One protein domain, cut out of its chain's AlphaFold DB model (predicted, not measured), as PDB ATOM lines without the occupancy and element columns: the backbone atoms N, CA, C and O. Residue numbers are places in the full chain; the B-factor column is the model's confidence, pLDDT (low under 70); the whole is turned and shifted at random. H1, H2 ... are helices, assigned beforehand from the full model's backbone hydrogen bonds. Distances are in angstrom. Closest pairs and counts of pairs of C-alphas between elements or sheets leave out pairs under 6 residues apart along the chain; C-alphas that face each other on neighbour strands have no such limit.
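This is residues 102 to 219 of the 220 residues of an uncharacterized protein of Fusobacterium nucleatum subsp. animalis 7_1 (UniProt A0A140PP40). Two long helices, H1 and H4, run roughly side by side and point much the same way, with a small head of two short helices, H2 and H3, at the end where both begin. A long unnamed stretch, residues 137 to 157, folds back from the far end of H1 to that head, and the last part of H4, residues 203 to 217, sticks out beyond the rest with residues 218 and 219. The printed part has 118 residues, with four named helices in the order H1, H2, H3, H4 and no named strand; the class is all helix. The whole is extended, with a radius of gyration of the C-alphas of 21.1 A, and spans 75 by 20 by 18 A, the free end of H4 adding to its length.

The longest helix is H4, residues 174 to 217. H1, residues 102 to 136, is near H4, with 12 pairs of C-alphas within 10 A and no pair within 8 A. H3, residues 165 to 170, and H4 only just touch, with 3 pairs of C-alphas within 8 A, and touch only at the corner by their link; H4 takes part with residues 174 to 175 alone. Their closest C-alphas are those of Ile 168 and Gly 174, 5.0 A apart. H3 and H4 run opposite ways at a steep tilt of 49 degrees. H3 is also near H1, with 7 pairs of C-alphas within 10 A. H2, residues 158 to 163, is near H4, with 5 such pairs. H2 and H3 are close but not clearly touching; their closest C-alphas, those of Ile 161 and Ile 168, are 7.9 A apart. They run the same way at a steep tilt of 68 degrees, only just short of about perpendicular. H1 and H2 are apart. In H1, H2, H3 and H4 every O i to N i+4 pair is within hydrogen-bond range.

H4 measures 64.9 A from its first to its last C-alpha, from Gly 174 at (12.879, 20.536, -10.967) to Ile 217 at (55.497, -28.317, -8.639). H1 measures 49.9 A and begins at Lys 102, with its C-alpha at (16.974, 31.744, 0.251). The short H2 and H3 have six residues each.

The two C-alphas farthest apart, those of Lys 102 and Leu 219, are 76.0 A apart. Residues 136 to 143 and 203 to 219 stand free; without them the body spans 49 by 19 by 19 A. The printed part has no cut. The link from H1 to H2 is long, with 21 residues, and those from H2 to H3 and from H3 to H4 are tight. The mean pLDDT of the printed part is 72.7; residues 131 to 156 and 212 to 219 are under 70.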
ATOM      1  N   LYS A 102      16.824  33.179  -0.011       79.75
ATOM      2  CA  LYS A 102      16.974  31.744   0.251       79.75
ATOM      3  C   LYS A 102      16.836  30.924  -1.035       79.75
ATOM      4  O   LYS A 102      17.681  30.076  -1.309       79.75
ATOM      5  N   ASN A 103      15.835  31.224  -1.860       81.12
ATOM      6  CA  ASN A 103      15.625  30.572  -3.152       81.12
ATOM      7  C   ASN A 103      16.835  30.753  -4.086       81.12
ATOM      8  O   ASN A 103      17.353  29.778  -4.622       81.12
ATOM      9  N   LYS A 104      17.378  31.974  -4.197       83.38
ATOM     10  CA  LYS A 104      18.605  32.233  -4.975       83.38
ATOM     11  C   LYS A 104      19.808  31.438  -4.469       83.38
ATOM     12  O   LYS A 104      20.587  30.925  -5.272       83.38
ATOM     13  N   GLN A 105      19.979  31.330  -3.151       83.75
ATOM     14  CA  GLN A 105      21.047  30.515  -2.567       83.75
ATOM     15  C   GLN A 105      20.871  29.033  -2.923       83.75
ATOM     16  O   GLN A 105      21.840  28.368  -3.292       83.75
ATOM     17  N   MET A 106      19.637  28.530  -2.872       82.38
ATOM     18  CA  MET A 106      19.308  27.155  -3.250       82.38
ATOM     19  C   MET A 106      19.578  26.900  -4.735       82.38
ATOM     20  O   MET A 106      20.208  25.896  -5.059       82.38
ATOM     21  N   ASP A 107      19.216  27.823  -5.625       83.56
ATOM     22  CA  ASP A 107      19.487  27.722  -7.067       83.56
ATOM     23  C   ASP A 107      20.992  27.685  -7.365       83.56
ATOM     24  O   ASP A 107      21.476  26.868  -8.159       83.56
ATOM     25  N   SER A 108      21.760  28.540  -6.682       85.50
ATOM     26  CA  SER A 108      23.220  28.546  -6.773       85.50
ATOM     27  C   SER A 108      23.814  27.224  -6.282       85.50
ATOM     28  O   SER A 108      24.743  26.690  -6.894       85.50
ATOM     29  N   TYR A 109      23.279  26.669  -5.194       84.94
ATOM     30  CA  TYR A 109      23.762  25.412  -4.633       84.94
ATOM     31  C   TYR A 109      23.399  24.201  -5.503       84.94
ATOM     32  O   TYR A 109      24.246  23.338  -5.725       84.94
ATOM     33  N   ILE A 110      22.194  24.166  -6.079       85.50
ATOM     34  CA  ILE A 110      21.790  23.160  -7.074       85.50
ATOM     35  C   ILE A 110      22.744  23.203  -8.273       85.50
ATOM     36  O   ILE A 110      23.272  22.169  -8.682       85.50
ATOM     37  N   SER A 111      23.037  24.399  -8.788       85.88
ATOM     38  CA  SER A 111      23.973  24.586  -9.904       85.88
ATOM     39  C   SER A 111      25.375  24.069  -9.570       85.88
ATOM     40  O   SER A 111      26.000  23.373 -10.375       85.88
ATOM     41  N   TYR A 112      25.855  24.353  -8.357       87.56
ATOM     42  CA  TYR A 112      27.122  23.831  -7.850       87.56
ATOM     43  C   TYR A 112      27.122  22.298  -7.746       87.56
ATOM     44  O   TYR A 112      28.061  21.663  -8.231       87.56
ATOM     45  N   ILE A 113      26.072  21.690  -7.178       84.50
ATOM     46  CA  ILE A 113      25.942  20.229  -7.068       84.50
ATOM     47  C   ILE A 113      25.984  19.579  -8.451       84.50
ATOM     48  O   ILE A 113      26.702  18.597  -8.638       84.50
ATOM     49  N   ILE A 114      25.238  20.110  -9.423       83.38
ATOM     50  CA  ILE A 114      25.201  19.567 -10.787       83.38
ATOM     51  C   ILE A 114      26.596  19.623 -11.412       83.38
ATOM     52  O   ILE A 114      27.075  18.617 -11.938       83.38
ATOM     53  N   LYS A 115      27.271  20.776 -11.322       86.69
ATOM     54  CA  LYS A 115      28.614  20.957 -11.880       86.69
ATOM     55  C   LYS A 115      29.616  19.987 -11.252       86.69
ATOM     56  O   LYS A 115      30.318  19.285 -11.973       86.69
ATOM     57  N   LYS A 116      29.630  19.898  -9.922       84.56
ATOM     58  CA  LYS A 116      30.537  19.016  -9.184       84.56
ATOM     59  C   LYS A 116      30.286  17.540  -9.489       84.56
ATOM     60  O   LYS A 116      31.231  16.784  -9.685       84.56
ATOM     61  N   ASN A 117      29.022  17.122  -9.574       78.62
ATOM     62  CA  ASN A 117      28.690  15.741  -9.926       78.62
ATOM     63  C   ASN A 117      29.062  15.400 -11.368       78.62
ATOM     64  O   ASN A 117      29.507  14.283 -11.610       78.62
ATOM     65  N   LYS A 118      28.945  16.348 -12.303       83.44
ATOM     66  CA  LYS A 118      29.433  16.162 -13.672       83.44
ATOM     67  C   LYS A 118      30.950  15.950 -13.701       83.44
ATOM     68  O   LYS A 118      31.411  14.971 -14.275       83.44
ATOM     69  N   GLU A 119      31.710  16.820 -13.039       83.12
ATOM     70  CA  GLU A 119      33.175  16.710 -12.958       83.12
ATOM     71  C   GLU A 119      33.614  15.375 -12.330       83.12
ATOM     72  O   GLU A 119      34.505  14.699 -12.851       83.12
ATOM     73  N   ASN A 120      32.949  14.956 -11.247       77.75
ATOM     74  CA  ASN A 120      33.204  13.666 -10.610       77.75
ATOM     75  C   ASN A 120      32.850  12.490 -11.524       77.75
ATOM     76  O   ASN A 120      33.617  11.535 -11.607       77.75
ATOM     77  N   PHE A 121      31.715  12.551 -12.226       77.19
ATOM     78  CA  PHE A 121      31.303  11.507 -13.160       77.19
ATOM     79  C   PHE A 121      32.329  11.323 -14.282       77.19
ATOM     80  O   PHE A 121      32.783  10.202 -14.501       77.19
ATOM     81  N   ASP A 122      32.772  12.409 -14.921       77.56
ATOM     82  CA  ASP A 122      33.761  12.361 -16.006       77.56
ATOM     83  C   ASP A 122      35.102  11.776 -15.524       77.56
ATOM     84  O   ASP A 122      35.691  10.900 -16.167       77.56
ATOM     85  N   LYS A 123      35.569  12.215 -14.346       78.12
ATOM     86  CA  LYS A 123      36.798  11.703 -13.723       78.12
ATOM     87  C   LYS A 123      36.685  10.213 -13.390       78.12
ATOM     88  O   LYS A 123      37.595   9.441 -13.697       78.12
ATOM     89  N   ASN A 124      35.576   9.802 -12.785       72.69
ATOM     90  CA  ASN A 124      35.364   8.418 -12.376       72.69
ATOM     91  C   ASN A 124      35.173   7.489 -13.566       72.69
ATOM     92  O   ASN A 124      35.704   6.386 -13.549       72.69
ATOM     93  N   PHE A 125      34.470   7.928 -14.609       74.56
ATOM     94  CA  PHE A 125      34.290   7.142 -15.824       74.56
ATOM     95  C   PHE A 125      35.634   6.874 -16.511       74.56
ATOM     96  O   PHE A 125      35.918   5.750 -16.925       74.56
ATOM     97  N   LYS A 126      36.521   7.878 -16.547       76.19
ATOM     98  CA  LYS A 126      37.896   7.705 -17.032       76.19
ATOM     99  C   LYS A 126      38.679   6.688 -16.194       76.19
ATOM    100  O   LYS A 126      39.366   5.839 -16.761       76.19
ATOM    101  N   ASN A 127      38.560   6.754 -14.869       72.31
ATOM    102  CA  ASN A 127      39.211   5.801 -13.965       72.31
ATOM    103  C   ASN A 127      38.652   4.382 -14.122       72.31
ATOM    104  O   ASN A 127      39.425   3.430 -14.142       72.31
ATOM    105  N   LEU A 128      37.335   4.241 -14.290       72.50
ATOM    106  CA  LEU A 128      36.674   2.951 -14.486       72.50
ATOM    107  C   LEU A 128      37.144   2.298 -15.783       72.50
ATOM    108  O   LEU A 128      37.514   1.131 -15.777       72.50
ATOM    109  N   ASN A 129      37.212   3.059 -16.876       72.94
ATOM    110  CA  ASN A 129      37.740   2.549 -18.140       72.94
ATOM    111  C   ASN A 129      39.188   2.074 -18.009       72.94
ATOM    112  O   ASN A 129      39.537   1.026 -18.548       72.94
ATOM    113  N   LYS A 130      40.026   2.812 -17.270       72.69
ATOM    114  CA  LYS A 130      41.413   2.406 -17.019       72.69
ATOM    115  C   LYS A 130      41.486   1.109 -16.206       72.69
ATOM    116  O   LYS A 130      42.228   0.209 -16.575       72.69
ATOM    117  N   TYR A 131      40.676   0.999 -15.156       68.00
ATOM    118  CA  TYR A 131      40.573  -0.201 -14.326       68.00
ATOM    119  C   TYR A 131      40.107  -1.426 -15.126       68.00
ATOM    120  O   TYR A 131      40.724  -2.484 -15.055       68.00
ATOM    121  N   LEU A 132      39.050  -1.280 -15.931       69.69
ATOM    122  CA  LEU A 132      38.543  -2.366 -16.774       69.69
ATOM    123  C   LEU A 132      39.575  -2.806 -17.814       69.69
ATOM    124  O   LEU A 132      39.721  -4.002 -18.057       69.69
ATOM    125  N   TYR A 133      40.321  -1.857 -18.384       69.00
ATOM    126  CA  TYR A 133      41.423  -2.161 -19.287       69.00
ATOM    127  C   TYR A 133      42.520  -2.975 -18.581       69.00
ATOM    128  O   TYR A 133      42.891  -4.032 -19.087       69.00
ATOM    129  N   GLU A 134      42.967  -2.544 -17.396       66.31
ATOM    130  CA  GLU A 134      43.985  -3.239 -16.588       66.31
ATOM    131  C   GLU A 134      43.547  -4.662 -16.191       66.31
ATOM    132  O   GLU A 134      44.349  -5.591 -16.262       66.31
ATOM    133  N   ILE A 135      42.272  -4.875 -15.843       62.47
ATOM    134  CA  ILE A 135      41.737  -6.224 -15.578       62.47
ATOM    135  C   ILE A 135      41.693  -7.076 -16.848       62.47
ATOM    136  O   ILE A 135      41.998  -8.267 -16.803       62.47
ATOM    137  N   SER A 136      41.293  -6.491 -17.979       63.38
ATOM    138  CA  SER A 136      41.196  -7.222 -19.247       63.38
ATOM    139  C   SER A 136      42.565  -7.635 -19.798       63.38
ATOM    140  O   SER A 136      42.678  -8.663 -20.467       63.38
ATOM    141  N   SER A 137      43.622  -6.877 -19.485       60.84
ATOM    142  CA  SER A 137      45.000  -7.229 -19.815       60.84
ATOM    143  C   SER A 137      45.544  -8.245 -18.810       60.84
ATOM    144  O   SER A 137      46.365  -7.928 -17.956       60.84
ATOM    145  N   ILE A 138      45.118  -9.499 -18.954       53.03
ATOM    146  CA  ILE A 138      45.519 -10.674 -18.151       53.03
ATOM    147  C   ILE A 138      47.055 -10.941 -18.161       53.03
ATOM    148  O   ILE A 138      47.530 -11.836 -17.470       53.03
ATOM    149  N   TYR A 139      47.859 -10.147 -18.881       46.91
ATOM    150  CA  TYR A 139      49.293 -10.371 -19.127       46.91
ATOM    151  C   TYR A 139      50.235  -9.221 -18.734       46.91
ATOM    152  O   TYR A 139      51.325  -9.113 -19.292       46.91
ATOM    153  N   THR A 140      49.877  -8.346 -17.795       45.06
ATOM    154  CA  THR A 140      50.877  -7.411 -17.251       45.06
ATOM    155  C   THR A 140      51.463  -7.940 -15.951       45.06
ATOM    156  O   THR A 140      50.852  -7.820 -14.892       45.06
ATOM    157  N   ASP A 141      52.669  -8.500 -16.071       45.81
ATOM    158  CA  ASP A 141      53.644  -8.660 -14.995       45.81
ATOM    159  C   ASP A 141      53.807  -7.323 -14.264       45.81
ATOM    160  O   ASP A 141      54.435  -6.395 -14.775       45.81
ATOM    161  N   ASN A 142      53.159  -7.188 -13.112       45.59
ATOM    162  CA  ASN A 142      53.659  -6.526 -11.909       45.59
ATOM    163  C   ASN A 142      52.499  -6.229 -10.962       45.59
ATOM    164  O   ASN A 142      51.416  -5.817 -11.379       45.59
ATOM    165  N   ASP A 143      52.797  -6.377  -9.675       47.47
ATOM    166  CA  ASP A 143      52.016  -6.043  -8.480       47.47
ATOM    167  C   ASP A 143      51.622  -4.553  -8.367       47.47
ATOM    168  O   ASP A 143      51.724  -3.934  -7.306       47.47
ATOM    169  N   ASN A 144      51.149  -3.930  -9.443       45.06
ATOM    170  CA  ASN A 144      50.638  -2.571  -9.395       45.06
ATOM    171  C   ASN A 144      49.265  -2.587  -8.727       45.06
ATOM    172  O   ASN A 144      48.240  -2.788  -9.368       45.06
ATOM    173  N   GLU A 145      49.290  -2.417  -7.406       47.81
ATOM    174  CA  GLU A 145      48.246  -1.933  -6.503       47.81
ATOM    175  C   GLU A 145      46.941  -1.462  -7.184       47.81
ATOM    176  O   GLU A 145      46.602  -0.279  -7.205       47.81
ATOM    177  N   ILE A 146      46.119  -2.411  -7.639       45.69
ATOM    178  CA  ILE A 146      44.740  -2.165  -8.105       45.69
ATOM    179  C   ILE A 146      43.875  -1.546  -6.977       45.69
ATOM    180  O   ILE A 146      42.823  -0.959  -7.223       45.69
ATOM    181  N   LYS A 147      44.365  -1.580  -5.728       48.91
ATOM    182  CA  LYS A 147      43.767  -0.999  -4.513       48.91
ATOM    183  C   LYS A 147      43.557   0.525  -4.524       48.91
ATOM    184  O   LYS A 147      43.061   1.049  -3.531       48.91
ATOM    185  N   LYS A 148      43.912   1.263  -5.582       46.19
ATOM    186  CA  LYS A 148      43.937   2.738  -5.545       46.19
ATOM    187  C   LYS A 148      42.992   3.455  -6.508       46.19
ATOM    188  O   LYS A 148      43.190   4.638  -6.776       46.19
ATOM    189  N   TYR A 149      41.945   2.798  -6.995       50.38
ATOM    190  CA  TYR A 149      40.852   3.514  -7.655       50.38
ATOM    191  C   TYR A 149      39.738   3.783  -6.643       50.38
ATOM    192  O   TYR A 149      38.755   3.059  -6.550       50.38
ATOM    193  N   SER A 150      39.912   4.844  -5.848       51.44
ATOM    194  CA  SER A 150      38.813   5.427  -5.080       51.44
ATOM    195  C   SER A 150      37.793   5.998  -6.070       51.44
ATOM    196  O   SER A 150      38.022   7.048  -6.680       51.44
ATOM    197  N   PHE A 151      36.696   5.279  -6.280       55.66
ATOM    198  CA  PHE A 151      35.555   5.777  -7.037       55.66
ATOM    199  C   PHE A 151      34.712   6.652  -6.108       55.66
ATOM    200  O   PHE A 151      33.899   6.148  -5.336       55.66
ATOM    201  N   ASP A 152      34.901   7.969  -6.176       57.31
ATOM    202  CA  ASP A 152      34.056   8.912  -5.438       57.31
ATOM    203  C   ASP A 152      32.726   9.064  -6.173       57.31
ATOM    204  O   ASP A 152      32.536   9.978  -6.977       57.31
ATOM    205  N   LEU A 153      31.820   8.115  -5.943       59.38
ATOM    206  CA  LEU A 153      30.491   8.076  -6.547       59.38
ATOM    207  C   LEU A 153      29.794   9.453  -6.450       59.38
ATOM    208  O   LEU A 153      29.855  10.091  -5.393       59.38
ATOM    209  N   PRO A 154      29.125   9.925  -7.525       63.06
ATOM    210  CA  PRO A 154      28.333  11.149  -7.510       63.06
ATOM    211  C   PRO A 154      27.478  11.264  -6.244       63.06
ATOM    212  O   PRO A 154      26.648  10.397  -5.966       63.06
ATOM    213  N   ASN A 155      27.679  12.334  -5.478       68.44
ATOM    214  CA  ASN A 155      26.987  12.582  -4.222       68.44
ATOM    215  C   ASN A 155      26.197  13.887  -4.342       68.44
ATOM    216  O   ASN A 155      26.743  14.990  -4.315       68.44
ATOM    217  N   PHE A 156      24.879  13.759  -4.467       67.25
ATOM    218  CA  PHE A 156      23.954  14.895  -4.515       67.25
ATOM    219  C   PHE A 156      23.685  15.519  -3.145       67.25
ATOM    220  O   PHE A 156      22.859  16.420  -3.053       67.25
ATOM    221  N   HIS A 157      24.385  15.073  -2.096       75.50
ATOM    222  CA  HIS A 157      24.091  15.399  -0.705       75.50
ATOM    223  C   HIS A 157      22.626  15.085  -0.412       75.50
ATOM    224  O   HIS A 157      21.801  15.986  -0.322       75.50
ATOM    225  N   LYS A 158      22.297  13.792  -0.292       78.19
ATOM    226  CA  LYS A 158      20.926  13.276  -0.119       78.19
ATOM    227  C   LYS A 158      20.063  14.133   0.823       78.19
ATOM    228  O   LYS A 158      18.978  14.547   0.435       78.19
ATOM    229  N   ASN A 159      20.607  14.508   1.981       82.19
ATOM    230  CA  ASN A 159      19.926  15.351   2.969       82.19
ATOM    231  C   ASN A 159      19.485  16.715   2.406       82.19
ATOM    232  O   ASN A 159      18.427  17.215   2.765       82.19
ATOM    233  N   PHE A 160      20.275  17.335   1.524       82.94
ATOM    234  CA  PHE A 160      19.886  18.581   0.861       82.94
ATOM    235  C   PHE A 160      18.694  18.369  -0.075       82.94
ATOM    236  O   PHE A 160      17.772  19.177  -0.058       82.94
ATOM    237  N   ILE A 161      18.697  17.297  -0.873       81.62
ATOM    238  CA  ILE A 161      17.603  16.991  -1.806       81.62
ATOM    239  C   ILE A 161      16.311  16.727  -1.029       81.62
ATOM    240  O   ILE A 161      15.282  17.313  -1.342       81.62
ATOM    241  N   GLU A 162      16.379  15.889   0.007       83.06
ATOM    242  CA  GLU A 162      15.218  15.498   0.813       83.06
ATOM    243  C   GLU A 162      14.625  16.690   1.571       83.06
ATOM    244  O   GLU A 162      13.422  16.930   1.497       83.06
ATOM    245  N   ASN A 163      15.466  17.506   2.214       84.94
ATOM    246  CA  ASN A 163      15.004  18.664   2.985       84.94
ATOM    247  C   ASN A 163      14.431  19.793   2.119       84.94
ATOM    248  O   ASN A 163      13.761  20.681   2.638       84.94
ATOM    249  N   ASN A 164      14.718  19.794   0.815       83.62
ATOM    250  CA  ASN A 164      14.327  20.865  -0.100       83.62
ATOM    251  C   ASN A 164      13.501  20.354  -1.286       83.62
ATOM    252  O   ASN A 164      13.356  21.061  -2.284       83.62
ATOM    253  N   PHE A 165      12.949  19.144  -1.179       84.19
ATOM    254  CA  PHE A 165      12.250  18.462  -2.265       84.19
ATOM    255  C   PHE A 165      11.067  19.277  -2.802       84.19
ATOM    256  O   PHE A 165      10.931  19.453  -4.010       84.19
ATOM    257  N   GLU A 166      10.259  19.845  -1.904       83.75
ATOM    258  CA  GLU A 166       9.106  20.674  -2.268       83.75
ATOM    259  C   GLU A 166       9.526  21.909  -3.074       83.75
ATOM    260  O   GLU A 166       8.966  22.171  -4.134       83.75
ATOM    261  N   TYR A 167      10.576  22.614  -2.638       81.88
ATOM    262  CA  TYR A 167      11.124  23.748  -3.385       81.88
ATOM    263  C   TYR A 167      11.641  23.321  -4.760       81.88
ATOM    264  O   TYR A 167      11.321  23.954  -5.765       81.88
ATOM    265  N   ILE A 168      12.394  22.221  -4.825       82.69
ATOM    266  CA  ILE A 168      12.956  21.704  -6.076       82.69
ATOM    267  C   ILE A 168      11.848  21.429  -7.096       82.69
ATOM    268  O   ILE A 168      12.010  21.785  -8.260       82.69
ATOM    269  N   LEU A 169      10.714  20.862  -6.678       82.38
ATOM    270  CA  LEU A 169       9.577  20.599  -7.566       82.38
ATOM    271  C   LEU A 169       8.939  21.870  -8.145       82.38
ATOM    272  O   LEU A 169       8.343  21.804  -9.217       82.38
ATOM    273  N   THR A 170       9.078  23.022  -7.481       81.38
ATOM    274  CA  THR A 170       8.573  24.304  -8.004       81.38
ATOM    275  C   THR A 170       9.453  24.910  -9.102       81.38
ATOM    276  O   THR A 170       9.016  25.826  -9.800       81.38
ATOM    277  N   LEU A 171      10.684  24.416  -9.289       82.31
ATOM    278  CA  LEU A 171      11.606  24.938 -10.296       82.31
ATOM    279  C   LEU A 171      11.189  24.524 -11.720       82.31
ATOM    280  O   LEU A 171      10.777  23.380 -11.926       82.31
ATOM    281  N   PRO A 172      11.427  25.368 -12.747       79.06
ATOM    282  CA  PRO A 172      11.098  25.048 -14.144       79.06
ATOM    283  C   PRO A 172      11.707  23.737 -14.666       79.06
ATOM    284  O   PRO A 172      11.155  23.114 -15.566       79.06
ATOM    285  N   ARG A 173      12.856  23.323 -14.112       79.62
ATOM    286  CA  ARG A 173      13.553  22.059 -14.423       79.62
ATOM    287  C   ARG A 173      13.715  21.153 -13.199       79.62
ATOM    288  O   ARG A 173      14.612  20.314 -13.152       79.62
ATOM    289  N   GLY A 174      12.856  21.327 -12.196       80.75
ATOM    290  CA  GLY A 174      12.879  20.536 -10.967       80.75
ATOM    291  C   GLY A 174      12.769  19.038 -11.231       80.75
ATOM    292  O   GLY A 174      13.556  18.249 -10.716       80.75
ATOM    293  N   ASN A 175      11.843  18.651 -12.111       81.00
ATOM    294  CA  ASN A 175      11.620  17.251 -12.465       81.00
ATOM    295  C   ASN A 175      12.830  16.611 -13.171       81.00
ATOM    296  O   ASN A 175      13.195  15.471 -12.873       81.00
ATOM    297  N   ASP A 176      13.500  17.355 -14.057       83.25
ATOM    298  CA  ASP A 176      14.721  16.894 -14.730       83.25
ATOM    299  C   ASP A 176      15.837  16.641 -13.710       83.25
ATOM    300  O   ASP A 176      16.543  15.634 -13.777       83.25
ATOM    301  N   PHE A 177      15.968  17.531 -12.722       83.12
ATOM    302  CA  PHE A 177      16.946  17.394 -11.650       83.12
ATOM    303  C   PHE A 177      16.666  16.186 -10.745       83.12
ATOM    304  O   PHE A 177      17.586  15.423 -10.445       83.12
ATOM    305  N   ILE A 178      15.407  15.953 -10.357       83.69
ATOM    306  CA  ILE A 178      15.019  14.756  -9.593       83.69
ATOM    307  C   ILE A 178      15.275  13.480 -10.402       83.69
ATOM    308  O   ILE A 178      15.785  12.493  -9.871       83.69
ATOM    309  N   THR A 179      14.987  13.505 -11.703       85.62
ATOM    310  CA  THR A 179      15.278  12.382 -12.601       85.62
ATOM    311  C   THR A 179      16.778  12.096 -12.650       85.62
ATOM    312  O   THR A 179      17.187  10.948 -12.479       85.62
ATOM    313  N   LEU A 180      17.607  13.132 -12.802       82.88
ATOM    314  CA  LEU A 180      19.065  13.017 -12.784       82.88
ATOM    315  C   LEU A 180      19.574  12.423 -11.462       82.88
ATOM    316  O   LEU A 180      20.401  11.510 -11.479       82.88
ATOM    317  N   TYR A 181      19.054  12.901 -10.329       83.25
ATOM    318  CA  TYR A 181      19.370  12.371  -9.002       83.25
ATOM    319  C   TYR A 181      19.052  10.871  -8.891       83.25
ATOM    320  O   TYR A 181      19.902  10.083  -8.465       83.25
ATOM    321  N   ASN A 182      17.859  10.459  -9.325       83.62
ATOM    322  CA  ASN A 182      17.428   9.062  -9.276       83.62
ATOM    323  C   ASN A 182      18.288   8.166 -10.178       83.62
ATOM    324  O   ASN A 182      18.721   7.090  -9.758       83.62
ATOM    325  N   VAL A 183      18.573   8.618 -11.403       82.06
ATOM    326  CA  VAL A 183      19.427   7.896 -12.357       82.06
ATOM    327  C   VAL A 183      20.831   7.713 -11.792       82.06
ATOM    328  O   VAL A 183      21.338   6.594 -11.786       82.06
ATOM    329  N   LEU A 184      21.441   8.772 -11.258       77.50
ATOM    330  CA  LEU A 184      22.795   8.695 -10.708       77.50
ATOM    331  C   LEU A 184      22.856   7.832  -9.445       77.50
ATOM    332  O   LEU A 184      23.782   7.041  -9.297       77.50
ATOM    333  N   THR A 185      21.834   7.883  -8.592       79.44
ATOM    334  CA  THR A 185      21.731   6.986  -7.428       79.44
ATOM    335  C   THR A 185      21.663   5.517  -7.859       79.44
ATOM    336  O   THR A 185      22.338   4.662  -7.282       79.44
ATOM    337  N   LYS A 186      20.901   5.216  -8.918       81.56
ATOM    338  CA  LYS A 186      20.798   3.861  -9.470       81.56
ATOM    339  C   LYS A 186      22.106   3.399 -10.118       81.56
ATOM    340  O   LYS A 186      22.528   2.272  -9.874       81.56
ATOM    341  N   ILE A 187      22.759   4.262 -10.900       76.50
ATOM    342  CA  ILE A 187      24.077   3.983 -11.493       76.50
ATOM    343  C   ILE A 187      25.096   3.685 -10.396       76.50
ATOM    344  O   ILE A 187      25.846   2.719 -10.523       76.50
ATOM    345  N   ASN A 188      25.090   4.453  -9.305       74.94
ATOM    346  CA  ASN A 188      26.004   4.226  -8.193       74.94
ATOM    347  C   ASN A 188      25.828   2.833  -7.588       74.94
ATOM    348  O   ASN A 188      26.800   2.095  -7.468       74.94
ATOM    349  N   SER A 189      24.587   2.453  -7.276       78.25
ATOM    350  CA  SER A 189      24.287   1.123  -6.737       78.25
ATOM    351  C   SER A 189      24.717   0.002  -7.688       78.25
ATOM    352  O   SER A 189      25.342  -0.962  -7.252       78.25
ATOM    353  N   LEU A 190      24.435   0.137  -8.987       77.94
ATOM    354  CA  LEU A 190      24.832  -0.857  -9.987       77.94
ATOM    355  C   LEU A 190      26.355  -0.968 -10.115       77.94
ATOM    356  O   LEU A 190      26.879  -2.073 -10.210       77.94
ATOM    357  N   THR A 191      27.056   0.165 -10.085       73.75
ATOM    358  CA  THR A 191      28.520   0.210 -10.195       73.75
ATOM    359  C   THR A 191      29.174  -0.452  -8.987       73.75
ATOM    360  O   THR A 191      30.063  -1.279  -9.165       73.75
ATOM    361  N   SER A 192      28.702  -0.165  -7.767       74.19
ATOM    362  CA  SER A 192      29.184  -0.829  -6.549       74.19
ATOM    363  C   SER A 192      28.990  -2.344  -6.606       74.19
ATOM    364  O   SER A 192      29.945  -3.082  -6.379       74.19
ATOM    365  N   ASN A 193      27.793  -2.807  -6.981       77.00
ATOM    366  CA  ASN A 193      27.501  -4.239  -7.083       77.00
ATOM    367  C   ASN A 193      28.381  -4.930  -8.137       77.00
ATOM    368  O   ASN A 193      28.824  -6.060  -7.943       77.00
ATOM    369  N   PHE A 194      28.627  -4.260  -9.264       76.56
ATOM    370  CA  PHE A 194      29.469  -4.790 -10.332       76.56
ATOM    371  C   PHE A 194      30.940  -4.895  -9.914       76.56
ATOM    372  O   PHE A 194      31.576  -5.909 -10.191       76.56
ATOM    373  N   ILE A 195      31.473  -3.885  -9.217       72.94
ATOM    374  CA  ILE A 195      32.842  -3.922  -8.684       72.94
ATOM    375  C   ILE A 195      32.989  -5.063  -7.670       72.94
ATOM    376  O   ILE A 195      33.920  -5.854  -7.789       72.94
ATOM    377  N   GLU A 196      32.044  -5.206  -6.736       78.06
ATOM    378  CA  GLU A 196      32.065  -6.295  -5.747       78.06
ATOM    379  C   GLU A 196      32.056  -7.679  -6.421       78.06
ATOM    380  O   GLU A 196      32.775  -8.595  -6.014       78.06
ATOM    381  N   TYR A 197      31.272  -7.829  -7.493       77.25
ATOM    382  CA  TYR A 197      31.252  -9.051  -8.292       77.25
ATOM    383  C   TYR A 197      32.610  -9.332  -8.960       77.25
ATOM    384  O   TYR A 197      33.123 -10.447  -8.853       77.25
ATOM    385  N   LEU A 198      33.221  -8.329  -9.603       71.25
ATOM    386  CA  LEU A 198      34.528  -8.478 -10.256       71.25
ATOM    387  C   LEU A 198      35.644  -8.847  -9.273       71.25
ATOM    388  O   LEU A 198      36.488  -9.688  -9.587       71.25
ATOM    389  N   GLU A 199      35.655  -8.245  -8.084       71.31
ATOM    390  CA  GLU A 199      36.638  -8.567  -7.047       71.31
ATOM    391  C   GLU A 199      36.514 -10.026  -6.593       71.31
ATOM    392  O   GLU A 199      37.524 -10.727  -6.495       71.31
ATOM    393  N   ARG A 200      35.282 -10.517  -6.416       77.81
ATOM    394  CA  ARG A 200      35.014 -11.912  -6.044       77.81
ATOM    395  C   ARG A 200      35.506 -12.906  -7.100       77.81
ATOM    396  O   ARG A 200      36.143 -13.901  -6.753       77.81
ATOM    397  N   GLU A 201      35.231 -12.643  -8.377       76.06
ATOM    398  CA  GLU A 201      35.685 -13.498  -9.484       76.06
ATOM    399  C   GLU A 201      37.216 -13.500  -9.606       76.06
ATOM    400  O   GLU A 201      37.836 -14.553  -9.779       76.06
ATOM    401  N   ARG A 202      37.856 -12.337  -9.437       70.31
ATOM    402  CA  ARG A 202      39.321 -12.226  -9.423       70.31
ATOM    403  C   ARG A 202      39.939 -13.067  -8.305       70.31
ATOM    404  O   ARG A 202      40.910 -13.782  -8.551       70.31
ATOM    405  N   GLU A 203      39.403 -13.002  -7.088       74.19
ATOM    406  CA  GLU A 203      39.886 -13.820  -5.969       74.19
ATOM    407  C   GLU A 203      39.750 -15.324  -6.244       74.19
ATOM    408  O   GLU A 203      40.652 -16.099  -5.912       74.19
ATOM    409  N   ALA A 204      38.648 -15.743  -6.874       76.12
ATOM    410  CA  ALA A 204      38.443 -17.131  -7.276       76.12
ATOM    411  C   ALA A 204      39.483 -17.579  -8.319       76.12
ATOM    412  O   ALA A 204      40.110 -18.628  -8.152       76.12
ATOM    413  N   LEU A 205      39.730 -16.759  -9.345       72.62
ATOM    414  CA  LEU A 205      40.751 -17.003 -10.369       72.62
ATOM    415  C   LEU A 205      42.160 -17.117  -9.776       72.62
ATOM    416  O   LEU A 205      42.878 -18.069 -10.086       72.62
ATOM    417  N   ILE A 206      42.543 -16.204  -8.879       73.56
ATOM    418  CA  ILE A 206      43.847 -16.246  -8.197       73.56
ATOM    419  C   ILE A 206      44.007 -17.556  -7.414       73.56
ATOM    420  O   ILE A 206      45.046 -18.209  -7.525       73.56
ATOM    421  N   LYS A 207      42.974 -17.992  -6.677       77.81
ATOM    422  CA  LYS A 207      43.001 -19.273  -5.947       77.81
ATOM    423  C   LYS A 207      43.177 -20.470  -6.882       77.81
ATOM    424  O   LYS A 207      43.949 -21.379  -6.568       77.81
ATOM    425  N   ILE A 208      42.494 -20.483  -8.029       76.31
ATOM    426  CA  ILE A 208      42.614 -21.560  -9.025       76.31
ATOM    427  C   ILE A 208      44.041 -21.615  -9.583       76.31
ATOM    428  O   ILE A 208      44.643 -22.690  -9.603       76.31
ATOM    429  N   ILE A 209      44.605 -20.467  -9.972       73.12
ATOM    430  CA  ILE A 209      45.973 -20.370 -10.505       73.12
ATOM    431  C   ILE A 209      46.998 -20.843  -9.464       73.12
ATOM    432  O   ILE A 209      47.855 -21.666  -9.783       73.12
ATOM    433  N   GLN A 210      46.881 -20.403  -8.207       71.56
ATOM    434  CA  GLN A 210      47.753 -20.856  -7.114       71.56
ATOM    435  C   GLN A 210      47.669 -22.374  -6.902       71.56
ATOM    436  O   GLN A 210      48.692 -23.042  -6.751       71.56
ATOM    437  N   THR A 211      46.459 -22.940  -6.946       74.62
ATOM    438  CA  THR A 211      46.244 -24.386  -6.792       74.62
ATOM    439  C   THR A 211      46.886 -25.176  -7.934       74.62
ATOM    440  O   THR A 211      47.537 -26.192  -7.690       74.62
ATOM    441  N   LEU A 212      46.745 -24.711  -9.180       69.75
ATOM    442  CA  LEU A 212      47.364 -25.333 -10.355       69.75
ATOM    443  C   LEU A 212      48.897 -25.244 -10.312       69.75
ATOM    444  O   LEU A 212      49.566 -26.245 -10.563       69.75
ATOM    445  N   SER A 213      49.443 -24.089  -9.920       64.50
ATOM    446  CA  SER A 213      50.879 -23.877  -9.699       64.50
ATOM    447  C   SER A 213      51.452 -24.889  -8.701       64.50
ATOM    448  O   SER A 213      52.396 -25.610  -9.021       64.50
ATOM    449  N   ILE A 214      50.841 -25.027  -7.518       62.69
ATOM    450  CA  ILE A 214      51.282 -25.987  -6.488       62.69
ATOM    451  C   ILE A 214      51.231 -27.430  -7.013       62.69
ATOM    452  O   ILE A 214      52.140 -28.222  -6.769       62.69
ATOM    453  N   LYS A 215      50.186 -27.776  -7.775       58.16
ATOM    454  CA  LYS A 215      50.035 -29.119  -8.349       58.16
ATOM    455  C   LYS A 215      51.112 -29.431  -9.392       58.16
ATOM    456  O   LYS A 215      51.569 -30.566  -9.441       58.16
ATOM    457  N   SER A 216      51.526 -28.440 -10.184       55.53
ATOM    458  CA  SER A 216      52.596 -28.590 -11.179       55.53
ATOM    459  C   SER A 216      53.988 -28.761 -10.560       55.53
ATOM    460  O   SER A 216      54.799 -29.494 -11.112       55.53
ATOM    461  N   ILE A 217      54.238 -28.164  -9.388       55.41
ATOM    462  CA  ILE A 217      55.497 -28.317  -8.639       55.41
ATOM    463  C   ILE A 217      55.596 -29.705  -7.993       55.41
ATOM    464  O   ILE A 217      56.668 -30.288  -7.980       55.41
ATOM    465  N   ASN A 218      54.484 -30.268  -7.508       50.62
ATOM    466  CA  ASN A 218      54.463 -31.610  -6.901       50.62
ATOM    467  C   ASN A 218      54.499 -32.770  -7.920       50.62
ATOM    468  O   ASN A 218      54.498 -33.932  -7.516       50.62
ATOM    469  N   LEU A 219      54.447 -32.471  -9.220       48.06
ATOM    470  CA  LEU A 219      54.519 -33.444 -10.320       48.06
ATOM    471  C   LEU A 219      55.915 -33.509 -10.975       48.06
ATOM    472  O   LEU A 219      56.110 -34.339 -11.864       48.06
TER     473      LEU A 219